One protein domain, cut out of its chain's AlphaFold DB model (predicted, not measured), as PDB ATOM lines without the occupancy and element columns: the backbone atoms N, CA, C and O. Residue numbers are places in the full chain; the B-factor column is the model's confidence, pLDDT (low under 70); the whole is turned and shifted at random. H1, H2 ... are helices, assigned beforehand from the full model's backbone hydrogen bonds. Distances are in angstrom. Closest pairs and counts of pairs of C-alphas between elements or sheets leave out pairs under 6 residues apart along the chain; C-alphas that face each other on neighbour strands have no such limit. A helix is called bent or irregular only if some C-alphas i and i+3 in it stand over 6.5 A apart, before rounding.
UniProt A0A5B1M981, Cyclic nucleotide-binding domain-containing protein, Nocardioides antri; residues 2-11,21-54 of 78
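AT A GLANCE: This is residues 2 to 11 and 21 to 54 of the 78 residues of the protein "Cyclic nucleotide-binding domain-containing protein" of Nocardioides antri (UniProt A0A5B1M981). Two helices, H2 and H3, make an open V whose corner lies at residues 36 to 38, with the short H1 near the first residue of H2. The printed part has 44 residues with three named helices, in the order H1, H2, H3, and no named strand; it is all helix. It is loose, with a radius of gyration of the C-alphas of 11.6 A and spans of 30 by 22 by 21 A.

IN THESE COORDINATES: H1, residues 2 to 5, begins at C-alpha 2 (94.043, 62.119, 143.332) and is 5.4 A long. H2, residues 26 to 35, is 14.4 A long and only just irregular: C-alphas 28 and 31 are 6.6 A apart. H3, residues 39 to 54, is 22.6 A long and ends at C-alpha 54 (108.122, 56.568, 148.124).

HOW THE PARTS SIT: H1 is close to H2 but not clearly touching; their closest C-alphas, of Leu 3 and Arg 26, are 6.4 A apart. H1 and H3 are apart. H2 and H3 are close but not clearly touching, closest at the C-alphas of Val 33 and Trp 39, 6.5 A; they run opposite ways at a steep tilt of 58 degrees. Every O i to N i+4 pair is within hydrogen-bond range in H3, 4 of 6 in H2; H1 is too short for one.

THE WHOLE: Residues 12 to 20 are not printed, and C-alphas 11 and 21 are 16.8 A apart across the cut. The link from H2 to H3 is tight. No printed residue is under 70 in pLDDT.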
ATOM      1  N   SER A   2      95.320  62.240 144.075       84.75
ATOM      2  CA  SER A   2      94.043  62.119 143.332       84.75
ATOM      3  C   SER A   2      93.149  63.375 143.336       84.75
ATOM      4  O   SER A   2      92.819  63.870 142.267       84.75
ATOM      5  N   LEU A   3      92.854  63.965 144.503       84.75
ATOM      6  CA  LEU A   3      92.014  65.172 144.598       84.75
ATOM      7  C   LEU A   3      92.572  66.381 143.818       84.75
ATOM      8  O   LEU A   3      91.812  67.135 143.223       84.75
ATOM      9  N   LEU A   4      93.896  66.546 143.828       80.44
ATOM     10  CA  LEU A   4      94.594  67.716 143.283       80.44
ATOM     11  C   LEU A   4      94.918  67.575 141.799       80.44
ATOM     12  O   LEU A   4      94.934  68.551 141.066       80.44
ATOM     13  N   THR A   5      95.197  66.347 141.372       81.69
ATOM     14  CA  THR A   5      95.679  66.038 140.015       81.69
ATOM     15  C   THR A   5      94.607  65.405 139.136       81.69
ATOM     16  O   THR A   5      94.830  65.211 137.949       81.69
ATOM     17  N   GLY A   6      93.468  65.004 139.710       84.94
ATOM     18  CA  GLY A   6      92.433  64.232 139.019       84.94
ATOM     19  C   GLY A   6      92.804  62.769 138.749       84.94
ATOM     20  O   GLY A   6      91.951  62.000 138.316       84.94
ATOM     21  N   ALA A   7      94.044  62.349 139.026       87.50
ATOM     22  CA  ALA A   7      94.469  60.967 138.836       87.50
ATOM     23  C   ALA A   7      93.663  59.993 139.726       87.50
ATOM     24  O   ALA A   7      93.214  60.377 140.809       87.50
ATOM     25  N   PRO A   8      93.518  58.711 139.343       89.31
ATOM     26  CA  PRO A   8      92.854  57.712 140.179       89.31
ATOM     27  C   PRO A   8      93.506  57.544 141.562       89.31
ATOM     28  O   PRO A   8      94.692  57.829 141.764       89.31
ATOM     29  N   ARG A   9      92.740  57.042 142.539       89.19
ATOM     30  CA  ARG A   9      93.281  56.683 143.860       89.19
ATOM     31  C   ARG A   9      94.333  55.583 143.693       89.19
ATOM     32  O   ARG A   9      94.035  54.499 143.209       89.19
ATOM     33  N   SER A  10      95.564  55.853 144.123       87.50
ATOM     34  CA  SER A  10      96.701  54.938 143.941       87.50
ATOM     35  C   SER A  10      96.795  53.831 144.996       87.50
ATOM     36  O   SER A  10      97.725  53.031 144.955       87.50
ATOM     37  N   ALA A  11      95.927  53.852 146.007       87.81
ATOM     38  CA  ALA A  11      95.922  52.899 147.108       87.81
ATOM     39  C   ALA A  11      94.547  52.872 147.780       87.81
ATOM     40  O   ALA A  11      93.853  53.890 147.834       87.81
ATOM     41  N   VAL A  21      87.064  60.323 160.473       95.94
ATOM     42  CA  VAL A  21      87.771  61.001 159.378       95.94
ATOM     43  C   VAL A  21      86.946  62.178 158.874       95.94
ATOM     44  O   VAL A  21      85.749  62.044 158.637       95.94
ATOM     45  N   PHE A  22      87.610  63.312 158.654       94.50
ATOM     46  CA  PHE A  22      87.039  64.450 157.941       94.50
ATOM     47  C   PHE A  22      87.387  64.350 156.456       94.50
ATOM     48  O   PHE A  22      88.555  64.443 156.072       94.50
ATOM     49  N   GLU A  23      86.374  64.139 155.621       92.44
ATOM     50  CA  GLU A  23      86.536  64.116 154.170       92.44
ATOM     51  C   GLU A  23      86.300  65.508 153.579       92.44
ATOM     52  O   GLU A  23      85.289  66.153 153.848       92.44
ATOM     53  N   ILE A  24      87.225  65.948 152.724       90.19
ATOM     54  CA  ILE A  24      87.081  67.173 151.939       90.19
ATOM     55  C   ILE A  24      87.053  66.789 150.458       90.19
ATOM     56  O   ILE A  24      88.047  66.327 149.891       90.19
ATOM     57  N   GLY A  25      85.893  66.978 149.833       90.38
ATOM     58  CA  GLY A  25      85.693  66.746 148.405       90.38
ATOM     59  C   GLY A  25      86.153  67.920 147.536       90.38
ATOM     60  O   GLY A  25      86.348  69.040 148.005       90.38
ATOM     61  N   ARG A  26      86.261  67.686 146.222       88.00
ATOM     62  CA  ARG A  26      86.730  68.695 145.250       88.00
ATOM     63  C   ARG A  26      85.883  69.966 145.247       88.00
ATOM     64  O   ARG A  26      86.434  71.056 145.172       88.00
ATOM     65  N   GLN A  27      84.561  69.818 145.321       91.06
ATOM     66  CA  GLN A  27      83.624  70.945 145.293       91.06
ATOM     67  C   GLN A  27      83.792  71.867 146.505       91.06
ATOM     68  O   GLN A  27      83.721  73.079 146.349       91.06
ATOM     69  N   ALA A  28      84.067  71.301 147.683       91.06
ATOM     70  CA  ALA A  28      84.318  72.071 148.897       91.06
ATOM     71  C   ALA A  28      85.735  72.665 148.926       91.06
ATOM     72  O   ALA A  28      85.938  73.746 149.464       91.06
ATOM     73  N   TYR A  29      86.715  71.973 148.339       89.25
ATOM     74  CA  TYR A  29      88.109  72.410 148.374       89.25
ATOM     75  C   TYR A  29      88.423  73.536 147.382       89.25
ATOM     76  O   TYR A  29      89.213  74.423 147.689       89.25
ATOM     77  N   LEU A  30      87.808  73.518 146.194       89.69
ATOM     78  CA  LEU A  30      88.135  74.459 145.119       89.69
ATOM     79  C   LEU A  30      87.972  75.941 145.519       89.69
ATOM     80  O   LEU A  30      88.906  76.698 145.260       89.69
ATOM     81  N   PRO A  31      86.878  76.369 146.186       93.06
ATOM     82  CA  PRO A  31      86.737  77.757 146.628       93.06
ATOM     83  C   PRO A  31      87.816  78.179 147.629       93.06
ATOM     84  O   PRO A  31      88.257  79.322 147.610       93.06
ATOM     85  N   LEU A  32      88.277  77.254 148.480       91.12
ATOM     86  CA  LEU A  32      89.317  77.534 149.470       91.12
ATOM     87  C   LEU A  32      90.668  77.786 148.799       91.12
ATOM     88  O   LEU A  32      91.345  78.749 149.128       91.12
ATOM     89  N   VAL A  33      91.024  76.963 147.810       89.56
ATOM     90  CA  VAL A  33      92.258  77.148 147.030       89.56
ATOM     91  C   VAL A  33      92.204  78.426 146.189       89.56
ATOM     92  O   VAL A  33      93.219  79.084 146.005       89.56
ATOM     93  N   GLN A  34      91.027  78.804 145.686       91.44
ATOM     94  CA  GLN A  34      90.855  80.074 144.973       91.44
ATOM     95  C   GLN A  34      91.017  81.287 145.897       91.44
ATOM     96  O   GLN A  34      91.558  82.301 145.466       91.44
ATOM     97  N   ALA A  35      90.558  81.182 147.147       95.75
ATOM     98  CA  ALA A  35      90.728  82.221 148.161       95.75
ATOM     99  C   ALA A  35      92.166  82.302 148.702       95.75
ATOM    100  O   ALA A  35      92.597  83.378 149.104       95.75
ATOM    101  N   HIS A  36      92.895  81.183 148.671       93.00
ATOM    102  CA  HIS A  36      94.262  81.048 149.175       93.00
ATOM    103  C   HIS A  36      95.180  80.375 148.140       93.00
ATOM    104  O   HIS A  36      95.523  79.193 148.286       93.00
ATOM    105  N   PRO A  37      95.566  81.081 147.061       89.62
ATOM    106  CA  PRO A  37      96.397  80.511 146.000       89.62
ATOM    107  C   PRO A  37      97.754  79.989 146.494       89.62
ATOM    108  O   PRO A  37      98.270  79.015 145.948       89.62
ATOM    109  N   GLU A  38      98.307  80.591 147.549       91.50
ATOM    110  CA  GLU A  38      99.571  80.200 148.179       91.50
ATOM    111  C   GLU A  38      99.565  78.753 148.693       91.50
ATOM    112  O   GLU A  38     100.601  78.088 148.720       91.50
ATOM    113  N   TRP A  39      98.389  78.208 149.024       90.19
ATOM    114  CA  TRP A  39      98.272  76.823 149.477       90.19
ATOM    115  C   TRP A  39      98.652  75.824 148.392       90.19
ATOM    116  O   TRP A  39      99.047  74.710 148.723       90.19
ATOM    117  N   VAL A  40      98.550  76.184 147.108       86.44
ATOM    118  CA  VAL A  40      98.923  75.285 146.006       86.44
ATOM    119  C   VAL A  40     100.396  74.896 146.102       86.44
ATOM    120  O   VAL A  40     100.715  73.708 145.995       86.44
ATOM    121  N   ASP A  41     101.271  75.866 146.362       87.38
ATOM    122  CA  ASP A  41     102.716  75.650 146.448       87.38
ATOM    123  C   ASP A  41     103.081  74.826 147.689       87.38
ATOM    124  O   ASP A  41     103.861  73.870 147.608       87.38
ATOM    125  N   GLU A  42     102.448  75.108 148.831       89.12
ATOM    126  CA  GLU A  42     102.625  74.318 150.054       89.12
ATOM    127  C   GLU A  42     102.194  72.860 149.851       89.12
ATOM    128  O   GLU A  42     102.898  71.910 150.218       89.12
ATOM    129  N   LEU A  43     101.045  72.656 149.208       86.12
ATOM    130  CA  LEU A  43     100.508  71.329 148.938       86.12
ATOM    131  C   LEU A  43     101.381  70.559 147.941       86.12
ATOM    132  O   LEU A  43     101.580  69.349 148.104       86.12
ATOM    133  N   ALA A  44     101.921  71.249 146.933       86.75
ATOM    134  CA  ALA A  44     102.877  70.691 145.988       86.75
ATOM    135  C   ALA A  44     104.145  70.217 146.711       86.75
ATOM    136  O   ALA A  44     104.526  69.051 146.564       86.75
ATOM    137  N   ALA A  45     104.719  71.043 147.591       90.81
ATOM    138  CA  ALA A  45     105.897  70.684 148.381       90.81
ATOM    139  C   ALA A  45     105.661  69.434 149.255       90.81
ATOM    140  O   ALA A  45     106.497  68.519 149.310       90.81
ATOM    141  N   VAL A  46     104.488  69.330 149.892       90.56
ATOM    142  CA  VAL A  46     104.101  68.138 150.670       90.56
ATOM    143  C   VAL A  46     103.996  66.897 149.773       90.56
ATOM    144  O   VAL A  46     104.446  65.807 150.155       90.56
ATOM    145  N   MET A  47     103.423  67.031 148.572       87.06
ATOM    146  CA  MET A  47     103.304  65.928 147.613       87.06
ATOM    147  C   MET A  47     104.659  65.472 147.071       87.06
ATOM    148  O   MET A  47     104.910  64.264 147.022       87.06
ATOM    149  N   GLU A  48     105.561  66.390 146.741       90.31
ATOM    150  CA  GLU A  48     106.917  66.061 146.300       90.31
ATOM    151  C   GLU A  48     107.702  65.324 147.382       90.31
ATOM    152  O   GLU A  48     108.295  64.272 147.124       90.31
ATOM    153  N   ALA A  49     107.647  65.805 148.627       91.56
ATOM    154  CA  ALA A  49     108.278  65.126 149.754       91.56
ATOM    155  C   ALA A  49     107.716  63.708 149.959       91.56
ATOM    156  O   ALA A  49     108.440  62.793 150.369       91.56
ATOM    157  N   ARG A  50     106.425  63.497 149.676       88.81
ATOM    158  CA  ARG A  50     105.796  62.170 149.713       88.81
ATOM    159  C   ARG A  50     106.271  61.279 148.562       88.81
ATOM    160  O   ARG A  50     106.581  60.112 148.811       88.81
ATOM    161  N   LEU A  51     106.352  61.796 147.333       87.31
ATOM    162  CA  LEU A  51     106.868  61.046 146.181       87.31
ATOM    163  C   LEU A  51     108.324  60.630 146.389       87.31
ATOM    164  O   LEU A  51     108.654  59.460 146.190       87.31
ATOM    165  N   ARG A  52     109.165  61.550 146.867       91.75
ATOM    166  CA  ARG A  52     110.580  61.291 147.150       91.75
ATOM    167  C   ARG A  52     110.740  60.160 148.159       91.75
ATOM    168  O   ARG A  52     111.421  59.178 147.875       91.75
ATOM    169  N   ARG A  53     110.013  60.219 149.281       90.62
ATOM    170  CA  ARG A  53     109.996  59.144 150.289       90.62
ATOM    171  C   ARG A  53     109.547  57.799 149.712       90.62
ATOM    172  O   ARG A  53     110.128  56.772 150.049       90.62
ATOM    173  N   ARG A  54     108.548  57.793 148.819       88.69
ATOM    174  CA  ARG A  54     108.122  56.568 148.124       88.69
ATOM    175  C   ARG A  54     109.231  56.017 147.230       88.69
ATOM    176  O   ARG A  54     109.477  54.818 147.271       88.69
TER     177      ARG A  54